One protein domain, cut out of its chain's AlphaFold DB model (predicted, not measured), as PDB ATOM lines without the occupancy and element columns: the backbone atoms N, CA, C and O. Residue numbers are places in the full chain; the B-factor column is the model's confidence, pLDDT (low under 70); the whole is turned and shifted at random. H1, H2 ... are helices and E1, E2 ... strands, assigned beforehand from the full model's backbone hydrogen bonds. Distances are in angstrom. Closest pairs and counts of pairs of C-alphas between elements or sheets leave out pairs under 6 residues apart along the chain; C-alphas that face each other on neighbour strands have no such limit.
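AT A GLANCE: This is residues 829 to 890 and 945 to 1029 of the 1030 residues of an uncharacterized protein of Magnaporthe oryzae (strain 70-15 / ATCC MYA-4617 / FGSC 8958) (UniProt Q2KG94). Two long helices, H2 and H4, meet near the end of H2 and the beginning of H4 as an L-shaped corner; the hairpin of strands E1 and E2 packs on H4, mainly through E1, and the short helix H1 packs on H2. From this body a long helical arm, residues 1010 to 1029 with most of H6, sticks out and makes much of the length. The printed part has 147 residues, with elements in the order E1, E2, H1, H2, H3, H4, H5, H6, and its two-stranded sheet E1 - E2 is antiparallel. The class is mostly helix; the whole is loose, with a radius of gyration of the C-alphas of 18.3 A, and elongated, spanning 66 by 42 by 32 A.

IN THESE COORDINATES: E1 is residues 834 to 839, beginning at C-alpha 834 (88.269, 60.891, 158.105), and is 15.5 A long; E2 is residues 844 to 849, 16.0 A. H4, residues 973 to 992, is 28.1 A long, and H2, residues 945 to 963, 26.6 A. H1 is residues 862 to 868, 9.6 A. H3 is residues 966 to 969, 5.5 A, and H5 residues 998 to 1001, 5.0 A. H6, residues 1009 to 1027, is 26.8 A long and ends at C-alpha 1027 (103.696, 19.174, 142.434).

HOW THE PARTS SIT: E1 and E2 form a hairpin, antiparallel at 149 degrees, with N 837 and O 846 at 3.0 A and N 848 and O 835 at 2.8 A, within hydrogen-bond range. The closest C-alphas of E1 and H4 are those of Val 837 and Ala 979, 5.7 A apart. H4, with residues 976 to 980 alone, touches H2, with residues 954 to 962 alone; Gly 958 and Leu 980 have the closest C-alphas, 6.5 A, and the tilt of 73 degrees is only just about perpendicular. H1 touches H2, about perpendicular at 87 degrees, with the C-alphas of Arg 865 and Tyr 959 closest at 5.9 A. H3 is close to H2 but not clearly touching; the closest C-alphas, of Ala 962 and Phe 969, are 5.7 A apart. H5 and H4 only just touch, only at the corner, with 3 pairs of C-alphas within 8 A, the closest being Arg 988 and Val 998 at 6.4 A. H6 touches no helix and is apart from H4 and H5. Every O i to N i+4 pair is within hydrogen-bond range in H1, H4 and H6, and 13 of 15 are in H2; H3 and H5 are too short for such a pair.

THE WHOLE: The C-alphas farthest apart, of Met 880 and Ser 1029, lie 66.6 A from each other. Residues 891 to 944 are not printed, and C-alphas 890 and 945 are 10.5 A apart across the cut. The link E2 to H1 is long. Mean pLDDT of the printed part is 81.8; residues 879 to 890, 999 to 1001, 1008 to 1013 and 1022 to 1029 are under 70.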
ATOM      1  N   ALA A 829      88.865  52.457 167.966       74.06
ATOM      2  CA  ALA A 829      90.242  52.928 167.785       74.06
ATOM      3  C   ALA A 829      90.823  52.679 166.371       74.06
ATOM      4  O   ALA A 829      91.690  53.426 165.918       74.06
ATOM      5  N   LYS A 830      90.350  51.645 165.659       81.88
ATOM      6  CA  LYS A 830      90.706  51.350 164.259       81.88
ATOM      7  C   LYS A 830      89.751  52.007 163.252       81.88
ATOM      8  O   LYS A 830      90.140  52.186 162.092       81.88
ATOM      9  N   LYS A 831      88.539  52.410 163.661       84.88
ATOM     10  CA  LYS A 831      87.618  53.167 162.797       84.88
ATOM     11  C   LYS A 831      88.215  54.529 162.445       84.88
ATOM     12  O   LYS A 831      88.700  55.285 163.285       84.88
ATOM     13  N   ARG A 832      88.168  54.882 161.161       87.69
ATOM     14  CA  ARG A 832      88.668  56.173 160.673       87.69
ATOM     15  C   ARG A 832      87.518  57.164 160.639       87.69
ATOM     16  O   ARG A 832      86.566  56.947 159.910       87.69
ATOM     17  N   LYS A 833      87.635  58.293 161.341       91.94
ATOM     18  CA  LYS A 833      86.643  59.388 161.261       91.94
ATOM     19  C   LYS A 833      86.774  60.210 159.970       91.94
ATOM     20  O   LYS A 833      85.823  60.859 159.539       91.94
ATOM     21  N   PHE A 834      87.954  60.171 159.340       95.31
ATOM     22  CA  PHE A 834      88.269  60.891 158.105       95.31
ATOM     23  C   PHE A 834      89.160  60.083 157.154       95.31
ATOM     24  O   PHE A 834      89.986  59.267 157.570       95.31
ATOM     25  N   ILE A 835      89.016  60.386 155.871       94.56
ATOM     26  CA  ILE A 835      89.647  59.757 154.713       94.56
ATOM     27  C   ILE A 835      90.237  60.866 153.818       94.56
ATOM     28  O   ILE A 835      89.726  61.984 153.794       94.56
ATOM     29  N   LEU A 836      91.334  60.587 153.104       95.00
ATOM     30  CA  LEU A 836      91.956  61.531 152.162       95.00
ATOM     31  C   LEU A 836      91.776  61.016 150.735       95.00
ATOM     32  O   LEU A 836      92.422  60.039 150.358       95.00
ATOM     33  N   VAL A 837      90.932  61.695 149.961       95.06
ATOM     34  CA  VAL A 837      90.574  61.335 148.581       95.06
ATOM     35  C   VAL A 837      91.205  62.332 147.625       95.06
ATOM     36  O   VAL A 837      91.283  63.523 147.923       95.06
ATOM     37  N   GLU A 838      91.655  61.853 146.475       92.94
ATOM     38  CA  GLU A 838      92.127  62.700 145.387       92.94
ATOM     39  C   GLU A 838      90.988  62.971 144.399       92.94
ATOM     40  O   GLU A 838      90.400  62.041 143.844       92.94
ATOM     41  N   ASP A 839      90.682  64.248 144.219       90.12
ATOM     42  CA  ASP A 839      89.803  64.837 143.214       90.12
ATOM     43  C   ASP A 839      90.694  65.158 142.002       90.12
ATOM     44  O   ASP A 839      91.495  66.096 142.059       90.12
ATOM     45  N   SER A 840      90.658  64.313 140.962       83.50
ATOM     46  CA  SER A 840      91.526  64.472 139.780       83.50
ATOM     47  C   SER A 840      91.131  65.689 138.949       83.50
ATOM     48  O   SER A 840      92.013  66.415 138.501       83.50
ATOM     49  N   ASP A 841      89.831  65.932 138.809       82.44
ATOM     50  CA  ASP A 841      89.248  67.016 138.015       82.44
ATOM     51  C   ASP A 841      89.713  68.383 138.543       82.44
ATOM     52  O   ASP A 841      89.961  69.316 137.783       82.44
ATOM     53  N   ARG A 842      89.906  68.483 139.866       85.12
ATOM     54  CA  ARG A 842      90.422  69.676 140.556       85.12
ATOM     55  C   ARG A 842      91.882  69.554 141.006       85.12
ATOM     56  O   ARG A 842      92.348  70.411 141.757       85.12
ATOM     57  N   GLN A 843      92.577  68.479 140.617       84.06
ATOM     58  CA  GLN A 843      93.942  68.107 141.031       84.06
ATOM     59  C   GLN A 843      94.220  68.329 142.535       84.06
ATOM     60  O   GLN A 843      95.264  68.848 142.941       84.06
ATOM     61  N   SER A 844      93.253  67.980 143.391       89.00
ATOM     62  CA  SER A 844      93.259  68.347 144.811       89.00
ATOM     63  C   SER A 844      93.002  67.153 145.727       89.00
ATOM     64  O   SER A 844      92.267  66.230 145.393       89.00
ATOM     65  N   ARG A 845      93.605  67.158 146.921       92.38
ATOM     66  CA  ARG A 845      93.396  66.104 147.926       92.38
ATOM     67  C   ARG A 845      92.498  66.620 149.045       92.38
ATOM     68  O   ARG A 845      92.917  67.456 149.846       92.38
ATOM     69  N   LEU A 846      91.266  66.123 149.074       93.75
ATOM     70  CA  LEU A 846      90.207  66.530 149.994       93.75
ATOM     71  C   LEU A 846      90.116  65.570 151.189       93.75
ATOM     72  O   LEU A 846      90.365  64.369 151.074       93.75
ATOM     73  N   ARG A 847      89.751  66.114 152.354       94.75
ATOM     74  CA  ARG A 847      89.525  65.358 153.594       94.75
ATOM     75  C   ARG A 847      88.030  65.089 153.752       94.75
ATOM     76  O   ARG A 847      87.296  65.980 154.164       94.75
ATOM     77  N   VAL A 848      87.619  63.864 153.454       95.50
ATOM     78  CA  VAL A 848      86.231  63.396 153.549       95.50
ATOM     79  C   VAL A 848      85.976  62.825 154.952       95.50
ATOM     80  O   VAL A 848      86.782  62.046 155.460       95.50
ATOM     81  N   ARG A 849      84.881  63.225 155.604       94.56
ATOM     82  CA  ARG A 849      84.324  62.621 156.831       94.56
ATOM     83  C   ARG A 849      83.660  61.289 156.473       94.56
ATOM     84  O   ARG A 849      82.935  61.219 155.486       94.56
ATOM     85  N   VAL A 850      83.903  60.252 157.271       93.69
ATOM     86  CA  VAL A 850      83.401  58.883 157.021       93.69
ATOM     87  C   VAL A 850      82.870  58.201 158.292       93.69
ATOM     88  O   VAL A 850      82.938  56.987 158.443       93.69
ATOM     89  N   THR A 851      82.313  58.999 159.207       92.50
ATOM     90  CA  THR A 851      81.453  58.538 160.314       92.50
ATOM     91  C   THR A 851      80.045  58.276 159.763       92.50
ATOM     92  O   THR A 851      79.153  59.115 159.916       92.50
ATOM     93  N   LEU A 852      79.906  57.215 158.967       91.56
ATOM     94  CA  LEU A 852      78.675  56.889 158.233       91.56
ATOM     95  C   LEU A 852      77.605  56.245 159.132       91.56
ATOM     96  O   LEU A 852      76.436  56.266 158.784       91.56
ATOM     97  N   ASP A 853      78.028  55.719 160.278       87.56
ATOM     98  CA  ASP A 853      77.233  55.083 161.327       87.56
ATOM     99  C   ASP A 853      76.138  56.001 161.894       87.56
ATOM    100  O   ASP A 853      74.993  55.594 162.043       87.56
ATOM    101  N   GLY A 854      76.462  57.270 162.154       85.56
ATOM    102  CA  GLY A 854      75.512  58.264 162.668       85.56
ATOM    103  C   GLY A 854      74.661  58.941 161.589       85.56
ATOM    104  O   GLY A 854      74.548  60.166 161.616       85.56
ATOM    105  N   VAL A 855      74.151  58.188 160.607       89.25
ATOM    106  CA  VAL A 855      73.281  58.692 159.526       89.25
ATOM    107  C   VAL A 855      72.211  57.659 159.183       89.25
ATOM    108  O   VAL A 855      72.544  56.594 158.664       89.25
ATOM    109  N   ASP A 856      70.940  57.994 159.402       87.12
ATOM    110  CA  ASP A 856      69.803  57.195 158.933       87.12
ATOM    111  C   ASP A 856      69.526  57.493 157.443       87.12
ATOM    112  O   ASP A 856      69.485  58.652 157.027       87.12
ATOM    113  N   THR A 857      69.345  56.462 156.611       88.00
ATOM    114  CA  THR A 857      69.025  56.616 155.176       88.00
ATOM    115  C   THR A 857      67.528  56.653 154.873       88.00
ATOM    116  O   THR A 857      67.137  56.679 153.702       88.00
ATOM    117  N   ARG A 858      66.686  56.674 155.913       85.44
ATOM    118  CA  ARG A 858      65.252  57.000 155.863       85.44
ATOM    119  C   ARG A 858      65.004  58.511 155.917       85.44
ATOM    120  O   ARG A 858      64.038  58.973 155.329       85.44
ATOM    121  N   GLU A 859      65.898  59.277 156.548       89.69
ATOM    122  CA  GLU A 859      65.840  60.751 156.603       89.69
ATOM    123  C   GLU A 859      66.319  61.438 155.309       89.69
ATOM    124  O   GLU A 859      66.115  62.637 155.128       89.69
ATOM    125  N   ILE A 860      67.003  60.707 154.420       91.19
ATOM    126  CA  ILE A 860      67.610  61.260 153.201       91.19
ATOM    127  C   ILE A 860      66.570  61.249 152.066       91.19
ATOM    128  O   ILE A 860      66.234  60.153 151.608       91.19
ATOM    129  N   PRO A 861      66.133  62.411 151.537       91.81
ATOM    130  CA  PRO A 861      65.052  62.452 150.558       91.81
ATOM    131  C   PRO A 861      65.367  61.708 149.260       91.81
ATOM    132  O   PRO A 861      66.501  61.735 148.771       91.81
ATOM    133  N   ASP A 862      64.357  61.107 148.642       89.19
ATOM    134  CA  ASP A 862      64.480  60.281 147.436       89.19
ATOM    135  C   ASP A 862      65.152  61.005 146.267       89.19
ATOM    136  O   ASP A 862      65.995  60.432 145.574       89.19
ATOM    137  N   SER A 863      64.858  62.294 146.090       90.38
ATOM    138  CA  SER A 863      65.521  63.157 145.105       90.38
ATOM    139  C   SER A 863      67.032  63.284 145.358       90.38
ATOM    140  O   SER A 863      67.832  63.220 144.419       90.38
ATOM    141  N   PHE A 864      67.450  63.386 146.624       93.00
ATOM    142  CA  PHE A 864      68.856  63.410 147.019       93.00
ATOM    143  C   PHE A 864      69.509  62.033 146.861       93.00
ATOM    144  O   PHE A 864      70.633  61.953 146.356       93.00
ATOM    145  N   ARG A 865      68.815  60.949 147.245       92.31
ATOM    146  CA  ARG A 865      69.297  59.570 147.064       92.31
ATOM    147  C   ARG A 865      69.523  59.281 145.578       92.31
ATOM    148  O   ARG A 865      70.637  58.915 145.218       92.31
ATOM    149  N   LYS A 866      68.549  59.571 144.708       90.75
ATOM    150  CA  LYS A 866      68.644  59.414 143.243       90.75
ATOM    151  C   LYS A 866      69.857  60.139 142.655       90.75
ATOM    152  O   LYS A 866      70.628  59.548 141.902       90.75
ATOM    153  N   ASN A 867      70.063  61.400 143.039       90.69
ATOM    154  CA  ASN A 867      71.179  62.213 142.545       90.69
ATOM    155  C   ASN A 867      72.544  61.811 143.148       90.69
ATOM    156  O   ASN A 867      73.584  62.200 142.615       90.69
ATOM    157  N   SER A 868      72.549  61.031 144.234       92.75
ATOM    158  CA  SER A 868      73.751  60.543 144.931       92.75
ATOM    159  C   SER A 868      74.027  59.047 144.707       92.75
ATOM    160  O   SER A 868      74.958  58.502 145.302       92.75
ATOM    161  N   SER A 869      73.246  58.362 143.865       93.00
ATOM    162  CA  SER A 869      73.429  56.938 143.564       93.00
ATOM    163  C   SER A 869      74.716  56.690 142.777       93.00
ATOM    164  O   SER A 869      74.826  57.042 141.604       93.00
ATOM    165  N   VAL A 870      75.680  56.009 143.402       91.69
ATOM    166  CA  VAL A 870      76.919  55.544 142.748       91.69
ATOM    167  C   VAL A 870      76.621  54.446 141.715       91.69
ATOM    168  O   VAL A 870      77.317  54.327 140.709       91.69
ATOM    169  N   TYR A 871      75.541  53.692 141.925       91.25
ATOM    170  CA  TYR A 871      75.000  52.695 141.006       91.25
ATOM    171  C   TYR A 871      73.535  53.033 140.665       91.25
ATOM    172  O   TYR A 871      72.625  52.462 141.271       91.25
ATOM    173  N   PRO A 872      73.267  53.942 139.703       88.38
ATOM    174  CA  PRO A 872      71.910  54.419 139.403       88.38
ATOM    175  C   PRO A 872      70.915  53.317 139.020       88.38
ATOM    176  O   PRO A 872      69.753  53.385 139.395       88.38
ATOM    177  N   ARG A 873      71.369  52.248 138.349       83.62
ATOM    178  CA  ARG A 873      70.513  51.095 138.004       83.62
ATOM    179  C   ARG A 873      70.055  50.260 139.206       83.62
ATOM    180  O   ARG A 873      69.212  49.390 139.034       83.62
ATOM    181  N   SER A 874      70.623  50.516 140.384       87.31
ATOM    182  CA  SER A 874      70.322  49.879 141.675       87.31
ATOM    183  C   SER A 874      69.805  50.908 142.700       87.31
ATOM    184  O   SER A 874      69.925  50.713 143.911       87.31
ATOM    185  N   TYR A 875      69.271  52.031 142.209       88.31
ATOM    186  CA  TYR A 875      68.424  52.957 142.960       88.31
ATOM    187  C   TYR A 875      66.974  52.456 142.969       88.31
ATOM    188  O   TYR A 875      66.497  51.900 141.983       88.31
ATOM    189  N   PHE A 876      66.265  52.724 144.062       84.81
ATOM    190  CA  PHE A 876      64.816  52.594 144.176       84.81
ATOM    191  C   PHE A 876      64.304  53.746 145.066       84.81
ATOM    192  O   PHE A 876      64.964  54.057 146.071       84.81
ATOM    193  N   PRO A 877      63.182  54.411 144.728       82.12
ATOM    194  CA  PRO A 877      62.517  55.345 145.637       82.12
ATOM    195  C   PRO A 877      61.973  54.593 146.863       82.12
ATOM    196  O   PRO A 877      61.666  53.413 146.748       82.12
ATOM    197  N   ARG A 878      61.867  55.249 148.020       77.06
ATOM    198  CA  ARG A 878      61.261  54.743 149.269       77.06
ATOM    199  C   ARG A 878      60.011  55.540 149.649       77.06
ATOM    200  O   ARG A 878      59.135  55.002 150.319       77.06
ATOM    201  N   GLU A 879      59.930  56.801 149.233       69.44
ATOM    202  CA  GLU A 879      58.815  57.701 149.517       69.44
ATOM    203  C   GLU A 879      57.575  57.348 148.680       69.44
ATOM    204  O   GLU A 879      57.671  56.814 147.572       69.44
ATOM    205  N   MET A 880      56.396  57.673 149.224       54.91
ATOM    206  CA  MET A 880      55.086  57.615 148.551       54.91
ATOM    207  C   MET A 880      54.719  56.274 147.879       54.91
ATOM    208  O   MET A 880      53.937  56.244 146.931       54.91
ATOM    209  N   GLN A 881      55.236  55.150 148.384       55.28
ATOM    210  CA  GLN A 881      54.883  53.808 147.915       55.28
ATOM    211  C   GLN A 881      54.421  52.920 149.069       55.28
ATOM    212  O   GLN A 881      55.077  52.840 150.106       55.28
ATOM    213  N   SER A 882      53.299  52.222 148.873       44.34
ATOM    214  CA  SER A 882      52.698  51.317 149.854       44.34
ATOM    215  C   SER A 882      52.572  49.877 149.306       44.34
ATOM    216  O   SER A 882      52.068  49.660 148.199       44.34
ATOM    217  N   PRO A 883      53.037  48.852 150.050       58.06
ATOM    218  CA  PRO A 883      54.095  48.942 151.066       58.06
ATOM    219  C   PRO A 883      55.386  49.569 150.496       58.06
ATOM    220  O   PRO A 883      55.600  49.488 149.278       58.06
ATOM    221  N   PRO A 884      56.252  50.150 151.349       54.31
ATOM    222  CA  PRO A 884      57.533  50.695 150.916       54.31
ATOM    223  C   PRO A 884      58.381  49.598 150.245       54.31
ATOM    224  O   PRO A 884      58.427  48.464 150.734       54.31
ATOM    225  N   PRO A 885      59.039  49.885 149.110       58.31
ATOM    226  CA  PRO A 885      59.827  48.890 148.398       58.31
ATOM    227  C   PRO A 885      61.131  48.591 149.147       58.31
ATOM    228  O   PRO A 885      62.088  49.364 149.107       58.31
ATOM    229  N   SER A 886      61.178  47.427 149.792       57.78
ATOM    230  CA  SER A 886      62.424  46.859 150.311       57.78
ATOM    231  C   SER A 886      63.418  46.604 149.175       57.78
ATOM    232  O   SER A 886      63.033  46.144 148.096       57.78
ATOM    233  N   ALA A 887      64.714  46.803 149.428       55.00
ATOM    234  CA  ALA A 887      65.770  46.520 148.450       55.00
ATOM    235  C   ALA A 887      65.889  45.025 148.084       55.00
ATOM    236  O   ALA A 887      66.446  44.680 147.041       55.00
ATOM    237  N   THR A 888      65.370  44.154 148.950       54.50
ATOM    238  CA  THR A 888      65.280  42.695 148.766       54.50
ATOM    239  C   THR A 888      63.904  42.282 148.213       54.50
ATOM    240  O   THR A 888      63.683  41.118 147.877       54.50
ATOM    241  N   GLY A 889      62.964  43.229 148.112       51.91
ATOM    242  CA  GLY A 889      61.587  43.007 147.687       51.91
ATOM    243  C   GLY A 889      61.449  42.769 146.182       51.91
ATOM    244  O   GLY A 889      62.130  43.379 145.358       51.91
ATOM    245  N   SER A 890      60.498  41.911 145.810       48.44
ATOM    246  CA  SER A 890      60.267  41.500 144.419       48.44
ATOM    247  C   SER A 890      59.870  42.637 143.472       48.44
ATOM    248  O   SER A 890      60.078  42.492 142.275       48.44
ATOM    249  N   ARG A 945      70.914  38.527 141.883       74.69
ATOM    250  CA  ARG A 945      70.408  39.088 143.148       74.69
ATOM    251  C   ARG A 945      71.523  39.423 144.153       74.69
ATOM    252  O   ARG A 945      71.511  40.491 144.760       74.69
ATOM    253  N   GLY A 946      72.539  38.577 144.289       76.25
ATOM    254  CA  GLY A 946      73.698  38.785 145.161       76.25
ATOM    255  C   GLY A 946      74.683  39.846 144.655       76.25
ATOM    256  O   GLY A 946      75.451  40.408 145.441       76.25
ATOM    257  N   PHE A 947      74.654  40.173 143.360       78.81
ATOM    258  CA  PHE A 947      75.367  41.324 142.805       78.81
ATOM    259  C   PHE A 947      74.559  42.621 143.022       78.81
ATOM    260  O   PHE A 947      75.121  43.623 143.470       78.81
ATOM    261  N   ARG A 948      73.230  42.585 142.846       83.12
ATOM    262  CA  ARG A 948      72.311  43.678 143.216       83.12
ATOM    263  C   ARG A 948      72.428  44.063 144.688       83.12
ATOM    264  O   ARG A 948      72.673  45.226 144.992       83.12
ATOM    265  N   GLY A 949      72.374  43.089 145.597       81.75
ATOM    266  CA  GLY A 949      72.535  43.291 147.042       81.75
ATOM    267  C   GLY A 949      73.922  43.796 147.473       81.75
ATOM    268  O   GLY A 949      74.100  44.222 148.617       81.75
ATOM    269  N   LYS A 950      74.924  43.784 146.579       84.56
ATOM    270  CA  LYS A 950      76.201  44.489 146.780       84.56
ATOM    271  C   LYS A 950      76.096  45.944 146.326       84.56
ATOM    272  O   LYS A 950      76.492  46.827 147.078       84.56
ATOM    273  N   GLU A 951      75.513  46.217 145.159       89.19
ATOM    274  CA  GLU A 951      75.304  47.596 144.689       89.19
ATOM    275  C   GLU A 951      74.338  48.401 145.567       89.19
ATOM    276  O   GLU A 951      74.593  49.577 145.800       89.19
ATOM    277  N   VAL A 952      73.293  47.777 146.120       88.50
ATOM    278  CA  VAL A 952      72.388  48.386 147.115       88.50
ATOM    279  C   VAL A 952      73.168  48.870 148.341       88.50
ATOM    280  O   VAL A 952      73.085  50.045 148.690       88.50
ATOM    281  N   ARG A 953      73.984  48.004 148.959       88.38
ATOM    282  CA  ARG A 953      74.812  48.366 150.128       88.38
ATOM    283  C   ARG A 953      75.841  49.452 149.802       88.38
ATOM    284  O   ARG A 953      76.124  50.311 150.630       88.38
ATOM    285  N   LEU A 954      76.388  49.446 148.586       91.25
ATOM    286  CA  LEU A 954      77.308  50.487 148.120       91.25
ATOM    287  C   LEU A 954      76.607  51.823 147.835       91.25
ATOM    288  O   LEU A 954      77.183  52.874 148.111       91.25
ATOM    289  N   ASN A 955      75.370  51.791 147.335       92.56
ATOM    290  CA  ASN A 955      74.515  52.967 147.203       92.56
ATOM    291  C   ASN A 955      74.176  53.558 148.573       92.56
ATOM    292  O   ASN A 955      74.306  54.764 148.736       92.56
ATOM    293  N   ASP A 956      73.823  52.736 149.563       92.62
ATOM    294  CA  ASP A 956      73.488  53.207 150.912       92.62
ATOM    295  C   ASP A 956      74.676  53.909 151.604       92.62
ATOM    296  O   ASP A 956      74.568  55.067 152.018       92.62
ATOM    297  N   LEU A 957      75.865  53.290 151.583       93.31
ATOM    298  CA  LEU A 957      77.118  53.935 152.009       93.31
ATOM    299  C   LEU A 957      77.411  55.229 151.220       93.31
ATOM    300  O   LEU A 957      77.940  56.193 151.780       93.31
ATOM    301  N   GLY A 958      77.063  55.260 149.929       94.69
ATOM    302  CA  GLY A 958      77.142  56.441 149.069       94.69
ATOM    303  C   GLY A 958      76.204  57.566 149.514       94.69
ATOM    304  O   GLY A 958      76.654  58.705 149.637       94.69
ATOM    305  N   TYR A 959      74.943  57.253 149.836       95.19
ATOM    306  CA  TYR A 959      73.956  58.208 150.347       95.19
ATOM    307  C   TYR A 959      74.435  58.834 151.656       95.19
ATOM    308  O   TYR A 959      74.472  60.059 151.754       95.19
ATOM    309  N   ARG A 960      74.900  58.027 152.622       94.81
ATOM    310  CA  ARG A 960      75.432  58.538 153.900       94.81
ATOM    311  C   ARG A 960      76.661  59.424 153.688       94.81
ATOM    312  O   ARG A 960      76.764  60.498 154.280       94.81
ATOM    313  N   MET A 961      77.584  59.025 152.807       95.00
ATOM    314  CA  MET A 961      78.792  59.809 152.514       95.00
ATOM    315  C   MET A 961      78.471  61.149 151.837       95.00
ATOM    316  O   MET A 961      79.065  62.171 152.199       95.00
ATOM    317  N   ALA A 962      77.519  61.148 150.899       95.12
ATOM    318  CA  ALA A 962      77.022  62.341 150.227       95.12
ATOM    319  C   ALA A 962      76.264  63.264 151.192       95.12
ATOM    320  O   ALA A 962      76.560  64.455 151.236       95.12
ATOM    321  N   TRP A 963      75.347  62.731 152.005       95.44
ATOM    322  CA  TRP A 963      74.498  63.491 152.931       95.44
ATOM    323  C   TRP A 963      75.308  64.288 153.953       95.44
ATOM    324  O   TRP A 963      75.150  65.504 154.058       95.44
ATOM    325  N   LEU A 964      76.283  63.641 154.610       93.75
ATOM    326  CA  LEU A 964      77.187  64.285 155.575       93.75
ATOM    327  C   LEU A 964      77.908  65.526 155.030       93.75
ATOM    328  O   LEU A 964      78.405  66.342 155.809       93.75
ATOM    329  N   GLN A 965      78.079  65.602 153.708       93.12
ATOM    330  CA  GLN A 965      78.962  66.534 153.014       93.12
ATOM    331  C   GLN A 965      78.369  66.939 151.657       93.12
ATOM    332  O   GLN A 965      79.084  66.952 150.655       93.12
ATOM    333  N   SER A 966      77.080  67.282 151.605       91.62
ATOM    334  CA  SER A 966      76.338  67.506 150.349       91.62
ATOM    335  C   SER A 966      77.081  68.402 149.347       91.62
ATOM    336  O   SER A 966      77.322  68.007 148.208       91.62
ATOM    337  N   ARG A 967      77.593  69.558 149.796       92.25
ATOM    338  CA  ARG A 967      78.387  70.506 148.980       92.25
ATOM    339  C   ARG A 967      79.715  69.939 148.432       92.25
ATOM    340  O   ARG A 967      80.287  70.503 147.501       92.25
ATOM    341  N   VAL A 968      80.237  68.847 148.995       92.00
ATOM    342  CA  VAL A 968      81.476  68.169 148.559       92.00
ATOM    343  C   VAL A 968      81.216  67.166 147.429       92.00
ATOM    344  O   VAL A 968      82.126  66.931 146.636       92.00
ATOM    345  N   PHE A 969      79.996  66.631 147.319       94.25
ATOM    346  CA  PHE A 969      79.639  65.579 146.356       94.25
ATOM    347  C   PHE A 969      78.549  65.970 145.347       94.25
ATOM    348  O   PHE A 969      78.411  65.298 144.327       94.25
ATOM    349  N   ALA A 970      77.832  67.077 145.569       91.19
ATOM    350  CA  ALA A 970      76.873  67.638 144.617       91.19
ATOM    351  C   ALA A 970      77.486  67.768 143.208       91.19
ATOM    352  O   ALA A 970      78.568  68.341 143.041       91.19
ATOM    353  N   GLY A 971      76.799  67.186 142.217       88.44
ATOM    354  CA  GLY A 971      77.220  67.138 140.812       88.44
ATOM    355  C   GLY A 971      78.470  66.297 140.513       88.44
ATOM    356  O   GLY A 971      78.939  66.309 139.382       88.44
ATOM    357  N   ARG A 972      79.049  65.589 141.496       90.62
ATOM    358  CA  ARG A 972      80.377  64.953 141.392       90.62
ATOM    359  C   ARG A 972      80.349  63.471 141.779       90.62
ATOM    360  O   ARG A 972      81.077  63.016 142.662       90.62
ATOM    361  N   THR A 973      79.524  62.705 141.068       90.56
ATOM    362  CA  THR A 973      79.333  61.252 141.251       90.56
ATOM    363  C   THR A 973      80.627  60.444 141.097       90.56
ATOM    364  O   THR A 973      80.885  59.555 141.904       90.56
ATOM    365  N   ILE A 974      81.502  60.792 140.145       91.19
ATOM    366  CA  ILE A 974      82.816  60.141 139.965       91.19
ATOM    367  C   ILE A 974      83.731  60.365 141.182       91.19
ATOM    368  O   ILE A 974      84.439  59.455 141.623       91.19
ATOM    369  N   PHE A 975      83.691  61.557 141.789       94.06
ATOM    370  CA  PHE A 975      84.426  61.828 143.024       94.06
ATOM    371  C   PHE A 975      83.813  61.095 144.231       94.06
ATOM    372  O   PHE A 975      84.559  60.566 145.056       94.06
ATOM    373  N   LEU A 976      82.479  60.987 144.304       94.69
ATOM    374  CA  LEU A 976      81.785  60.167 145.306       94.69
ATOM    375  C   LEU A 976      82.173  58.686 145.191       94.69
ATOM    376  O   LEU A 976      82.517  58.074 146.198       94.69
ATOM    377  N   GLN A 977      82.227  58.127 143.979       93.19
ATOM    378  CA  GLN A 977      82.685  56.758 143.732       93.19
ATOM    379  C   GLN A 977      84.138  56.551 144.194       93.19
ATOM    380  O   GLN A 977      84.435  55.595 144.910       93.19
ATOM    381  N   ARG A 978      85.045  57.485 143.870       92.75
ATOM    382  CA  ARG A 978      86.448  57.453 144.329       92.75
ATOM    383  C   ARG A 978      86.575  57.580 145.850       92.75
ATOM    384  O   ARG A 978      87.468  56.971 146.441       92.75
ATOM    385  N   ALA A 979      85.696  58.344 146.496       94.69
ATOM    386  CA  ALA A 979      85.641  58.455 147.950       94.69
ATOM    387  C   ALA A 979      85.105  57.169 148.603       94.69
ATOM    388  O   ALA A 979      85.706  56.681 149.563       94.69
ATOM    389  N   LEU A 980      84.059  56.570 148.029       93.81
ATOM    390  CA  LEU A 980      83.510  55.278 148.438       93.81
ATOM    391  C   LEU A 980      84.561  54.167 148.320       93.81
ATOM    392  O   LEU A 980      84.796  53.445 149.286       93.81
ATOM    393  N   ASP A 981      85.277  54.070 147.199       91.94
ATOM    394  CA  ASP A 981      86.365  53.100 147.041       91.94
ATOM    395  C   ASP A 981      87.549  53.385 147.971       91.94
ATOM    396  O   ASP A 981      88.157  52.450 148.501       91.94
ATOM    397  N   CYS A 982      87.875  54.652 148.246       93.06
ATOM    398  CA  CYS A 982      88.885  54.983 149.251       93.06
ATOM    399  C   CYS A 982      88.459  54.504 150.651       93.06
ATOM    400  O   CYS A 982      89.275  53.914 151.360       93.06
ATOM    401  N   TYR A 983      87.186  54.681 151.023       93.00
ATOM    402  CA  TYR A 983      86.616  54.150 152.262       93.00
ATOM    403  C   TYR A 983      86.679  52.618 152.289       93.00
ATOM    404  O   TYR A 983      87.309  52.070 153.188       93.00
ATOM    405  N   ARG A 984      86.154  51.927 151.265       91.31
ATOM    406  CA  ARG A 984      86.171  50.454 151.160       91.31
ATOM    407  C   ARG A 984      87.574  49.886 151.350       91.31
ATOM    408  O   ARG A 984      87.768  49.048 152.221       91.31
ATOM    409  N   ASN A 985      88.571  50.405 150.627       90.06
ATOM    410  CA  ASN A 985      89.969  49.983 150.782       90.06
ATOM    411  C   ASN A 985      90.526  50.273 152.193       90.06
ATOM    412  O   ASN A 985      91.273  49.466 152.739       90.06
ATOM    413  N   LYS A 986      90.179  51.412 152.806       89.88
ATOM    414  CA  LYS A 986      90.656  51.789 154.149       89.88
ATOM    415  C   LYS A 986      90.021  50.970 155.273       89.88
ATOM    416  O   LYS A 986      90.703  50.732 156.270       89.88
ATOM    417  N   THR A 987      88.763  50.571 155.112       88.50
ATOM    418  CA  THR A 987      88.007  49.716 156.035       88.50
ATOM    419  C   THR A 987      88.434  48.256 155.871       88.50
ATOM    420  O   THR A 987      88.785  47.618 156.858       88.50
ATOM    421  N   ARG A 988      88.572  47.774 154.626       85.75
ATOM    422  CA  ARG A 988      89.178  46.480 154.267       85.75
ATOM    423  C   ARG A 988      90.508  46.255 154.994       85.75
ATOM    424  O   ARG A 988      90.629  45.298 155.749       85.75
ATOM    425  N   SER A 989      91.472  47.171 154.861       85.25
ATOM    426  CA  SER A 989      92.774  47.024 155.532       85.25
ATOM    427  C   SER A 989      92.725  47.173 157.060       85.25
ATOM    428  O   SER A 989      93.694  46.826 157.730       85.25
ATOM    429  N   ALA A 990      91.632  47.683 157.641       85.19
ATOM    430  CA  ALA A 990      91.428  47.655 159.090       85.19
ATOM    431  C   ALA A 990      90.958  46.267 159.564       85.19
ATOM    432  O   ALA A 990      91.466  45.789 160.576       85.19
ATOM    433  N   ILE A 991      90.081  45.604 158.801       84.38
ATOM    434  CA  ILE A 991      89.617  44.221 159.031       84.38
ATOM    435  C   ILE A 991      90.762  43.221 158.807       84.38
ATOM    436  O   ILE A 991      91.025  42.380 159.660       84.38
ATOM    437  N   GLU A 992      91.541  43.384 157.732       83.00
ATOM    438  CA  GLU A 992      92.745  42.572 157.483       83.00
ATOM    439  C   GLU A 992      93.770  42.730 158.635       83.00
ATOM    440  O   GLU A 992      94.429  41.766 159.017       83.00
ATOM    441  N   SER A 993      93.838  43.904 159.290       81.56
ATOM    442  CA  SER A 993      94.656  44.120 160.503       81.56
ATOM    443  C   SER A 993      94.087  43.506 161.795       81.56
ATOM    444  O   SER A 993      94.690  43.654 162.857       81.56
ATOM    445  N   LEU A 994      92.897  42.905 161.743       80.31
ATOM    446  CA  LEU A 994      92.251  42.150 162.826       80.31
ATOM    447  C   LEU A 994      92.318  40.630 162.572       80.31
ATOM    448  O   LEU A 994      91.688  39.875 163.300       80.31
ATOM    449  N   MET A 995      93.064  40.187 161.547       72.81
ATOM    450  CA  MET A 995      93.167  38.781 161.112       72.81
ATOM    451  C   MET A 995      91.827  38.146 160.689       72.81
ATOM    452  O   MET A 995      91.711  36.929 160.588       72.81
ATOM    453  N   GLN A 996      90.826  38.974 160.383       75.44
ATOM    454  CA  GLN A 996      89.527  38.562 159.855       75.44
ATOM    455  C   GLN A 996      89.540  38.561 158.316       75.44
ATOM    456  O   GLN A 996      90.070  39.490 157.698       75.44
ATOM    457  N   ASP A 997      88.922  37.559 157.675       72.25
ATOM    458  CA  ASP A 997      88.721  37.589 156.221       72.25
ATOM    459  C   ASP A 997      87.571  38.542 155.859       72.25
ATOM    460  O   ASP A 997      86.414  38.359 156.233       72.25
ATOM    461  N   VAL A 998      87.885  39.557 155.057       72.38
ATOM    462  CA  VAL A 998      86.903  40.508 154.518       72.38
ATOM    463  C   VAL A 998      85.855  39.803 153.650       72.38
ATOM    464  O   VAL A 998      84.728  40.289 153.560       72.38
ATOM    465  N   LYS A 999      86.179  38.649 153.046       68.06
ATOM    466  CA  LYS A 999      85.212  37.851 152.275       68.06
ATOM    467  C   LYS A 999      84.058  37.318 153.124       68.06
ATOM    468  O   LYS A 999      82.954  37.235 152.601       68.06
ATOM    469  N   THR A1000      84.306  36.946 154.381       65.25
ATOM    470  CA  THR A1000      83.268  36.414 155.277       65.25
ATOM    471  C   THR A1000      82.591  37.532 156.062       65.25
ATOM    472  O   THR A1000      81.375  37.529 156.185       65.25
ATOM    473  N   VAL A1001      83.359  38.527 156.521       65.50
ATOM    474  CA  VAL A1001      82.858  39.602 157.395       65.50
ATOM    475  C   VAL A1001      82.162  40.745 156.637       65.50
ATOM    476  O   VAL A1001      81.280  41.391 157.192       65.50
ATOM    477  N   SER A1002      82.543  41.067 155.392       76.06
ATOM    478  CA  SER A1002      81.925  42.176 154.630       76.06
ATOM    479  C   SER A1002      82.187  42.114 153.109       76.06
ATOM    480  O   SER A1002      83.007  42.879 152.581       76.06
ATOM    481  N   PRO A1003      81.456  41.271 152.350       71.56
ATOM    482  CA  PRO A1003      81.655  41.089 150.905       71.56
ATOM    483  C   PRO A1003      81.552  42.367 150.050       71.56
ATOM    484  O   PRO A1003      82.154  42.457 148.981       71.56
ATOM    485  N   HIS A1004      80.783  43.368 150.490       76.88
ATOM    486  CA  HIS A1004      80.624  44.675 149.834       76.88
ATOM    487  C   HIS A1004      81.888  45.546 149.919       76.88
ATOM    488  O   HIS A1004      82.138  46.364 149.027       76.88
ATOM    489  N   LEU A1005      82.734  45.340 150.930       79.62
ATOM    490  CA  LEU A1005      84.011  46.044 151.077       79.62
ATOM    491  C   LEU A1005      85.133  45.445 150.208       79.62
ATOM    492  O   LEU A1005      86.176  46.085 150.058       79.62
ATOM    493  N   GLU A1006      84.943  44.270 149.586       75.94
ATOM    494  CA  GLU A1006      85.967  43.685 148.713       75.94
ATOM    495  C   GLU A1006      86.149  44.504 147.420       75.94
ATOM    496  O   GLU A1006      85.293  44.569 146.534       75.94
ATOM    497  N   THR A1007      87.326  45.109 147.291       73.31
ATOM    498  CA  THR A1007      87.786  45.807 146.088       73.31
ATOM    499  C   THR A1007      88.641  44.893 145.205       73.31
ATOM    500  O   THR A1007      89.381  44.040 145.693       73.31
ATOM    501  N   ARG A1008      88.577  45.099 143.879       65.44
ATOM    502  CA  ARG A1008      89.412  44.414 142.863       65.44
ATOM    503  C   ARG A1008      89.373  42.873 142.922       65.44
ATOM    504  O   ARG A1008      90.389  42.235 142.641       65.44
ATOM    505  N   VAL A1009      88.203  42.289 143.208       65.31
ATOM    506  CA  VAL A1009      87.950  40.830 143.293       65.31
ATOM    507  C   VAL A1009      88.668  40.041 142.187       65.31
ATOM    508  O   VAL A1009      89.410  39.107 142.476       65.31
ATOM    509  N   GLY A1010      88.530  40.469 140.925       67.50
ATOM    510  CA  GLY A1010      89.172  39.824 139.773       67.50
ATOM    511  C   GLY A1010      90.705  39.793 139.827       67.50
ATOM    512  O   GLY A1010      91.291  38.785 139.446       67.50
ATOM    513  N   LYS A1011      91.376  40.823 140.374       68.25
ATOM    514  CA  LYS A1011      92.838  40.785 140.564       68.25
ATOM    515  C   LYS A1011      93.235  39.805 141.672       68.25
ATOM    516  O   LYS A1011      94.248  39.132 141.520       68.25
ATOM    517  N   ARG A1012      92.459  39.686 142.759       69.00
ATOM    518  CA  ARG A1012      92.721  38.631 143.753       69.00
ATOM    519  C   ARG A1012      92.534  37.258 143.119       69.00
ATOM    520  O   ARG A1012      93.466  36.474 143.187       69.00
ATOM    521  N   LYS A1013      91.389  36.991 142.475       66.88
ATOM    522  CA  LYS A1013      91.125  35.704 141.805       66.88
ATOM    523  C   LYS A1013      92.222  35.363 140.790       66.88
ATOM    524  O   LYS A1013      92.708  34.243 140.797       66.88
ATOM    525  N   TRP A1014      92.684  36.333 139.993       71.81
ATOM    526  CA  TRP A1014      93.829  36.153 139.095       71.81
ATOM    527  C   TRP A1014      95.106  35.752 139.845       71.81
ATOM    528  O   TRP A1014      95.668  34.699 139.567       71.81
ATOM    529  N   ASN A1015      95.535  36.540 140.836       74.19
ATOM    530  CA  ASN A1015      96.723  36.241 141.646       74.19
ATOM    531  C   ASN A1015      96.610  34.902 142.406       74.19
ATOM    532  O   ASN A1015      97.618  34.260 142.685       74.19
ATOM    533  N   GLU A1016      95.396  34.494 142.772       72.88
ATOM    534  CA  GLU A1016      95.106  33.225 143.437       72.88
ATOM    535  C   GLU A1016      95.162  32.049 142.451       72.88
ATOM    536  O   GLU A1016      95.710  31.007 142.797       72.88
ATOM    537  N   ARG A1017      94.689  32.225 141.206       77.88
ATOM    538  CA  ARG A1017      94.869  31.246 140.122       77.88
ATOM    539  C   ARG A1017      96.337  31.099 139.720       77.88
ATOM    540  O   ARG A1017      96.786  29.967 139.612       77.88
ATOM    541  N   MET A1018      97.096  32.194 139.607       72.12
ATOM    542  CA  MET A1018      98.550  32.134 139.374       72.12
ATOM    543  C   MET A1018      99.248  31.290 140.450       72.12
ATOM    544  O   MET A1018      99.913  30.322 140.113       72.12
ATOM    545  N   ARG A1019      98.978  31.552 141.736       75.38
ATOM    546  CA  ARG A1019      99.532  30.767 142.859       75.38
ATOM    547  C   ARG A1019      99.094  29.306 142.910       75.38
ATOM    548  O   ARG A1019      99.789  28.492 143.508       75.38
ATOM    549  N   ARG A1020      97.930  28.967 142.346       73.94
ATOM    550  CA  ARG A1020      97.500  27.569 142.186       73.94
ATOM    551  C   ARG A1020      98.176  26.899 140.984       73.94
ATOM    552  O   ARG A1020      98.368  25.694 141.046       73.94
ATOM    553  N   SER A1021      98.550  27.657 139.948       70.56
ATOM    554  CA  SER A1021      99.385  27.172 138.841       70.56
ATOM    555  C   SER A1021     100.809  26.910 139.324       70.56
ATOM    556  O   SER A1021     101.237  25.770 139.279       70.56
ATOM    557  N   GLU A1022     101.457  27.917 139.925       69.62
ATOM    558  CA  GLU A1022     102.812  27.833 140.500       69.62
ATOM    559  C   GLU A1022     102.953  26.589 141.403       69.62
ATOM    560  O   GLU A1022     103.832  25.759 141.201       69.62
ATOM    561  N   LYS A1023     101.998  26.378 142.323       69.69
ATOM    562  CA  LYS A1023     101.966  25.182 143.183       69.69
ATOM    563  C   LYS A1023     101.679  23.861 142.465       69.69
ATOM    564  O   LYS A1023     102.024  22.812 143.004       69.69
ATOM    565  N   LYS A1024     100.984  23.870 141.326       65.19
ATOM    566  CA  LYS A1024     100.738  22.653 140.541       65.19
ATOM    567  C   LYS A1024     102.006  22.255 139.791       65.19
ATOM    568  O   LYS A1024     102.361  21.085 139.836       65.19
ATOM    569  N   ASP A1025     102.719  23.230 139.232       58.84
ATOM    570  CA  ASP A1025     104.003  23.031 138.555       58.84
ATOM    571  C   ASP A1025     105.059  22.445 139.528       58.84
ATOM    572  O   ASP A1025     105.759  21.493 139.175       58.84
ATOM    573  N   ASP A1026     105.095  22.916 140.786       57.19
ATOM    574  CA  ASP A1026     105.905  22.328 141.877       57.19
ATOM    575  C   ASP A1026     105.528  20.857 142.192       57.19
ATOM    576  O   ASP A1026     106.385  20.053 142.563       57.19
ATOM    577  N   THR A1027     104.243  20.498 142.059       56.09
ATOM    578  CA  THR A1027     103.696  19.174 142.434       56.09
ATOM    579  C   THR A1027     103.724  18.161 141.281       56.09
ATOM    580  O   THR A1027     103.655  16.965 141.525       56.09
ATOM    581  N   GLU A1028     103.842  18.610 140.028       52.66
ATOM    582  CA  GLU A1028     104.107  17.753 138.856       52.66
ATOM    583  C   GLU A1028     105.611  17.647 138.526       52.66
ATOM    584  O   GLU A1028     105.988  16.936 137.595       52.66
ATOM    585  N   SER A1029     106.469  18.322 139.304       51.19
ATOM    586  CA  SER A1029     107.939  18.224 139.242       51.19
ATOM    587  C   SER A1029     108.555  17.436 140.414       51.19
ATOM    588  O   SER A1029     109.777  17.460 140.575       51.19
TER     589      SER A1029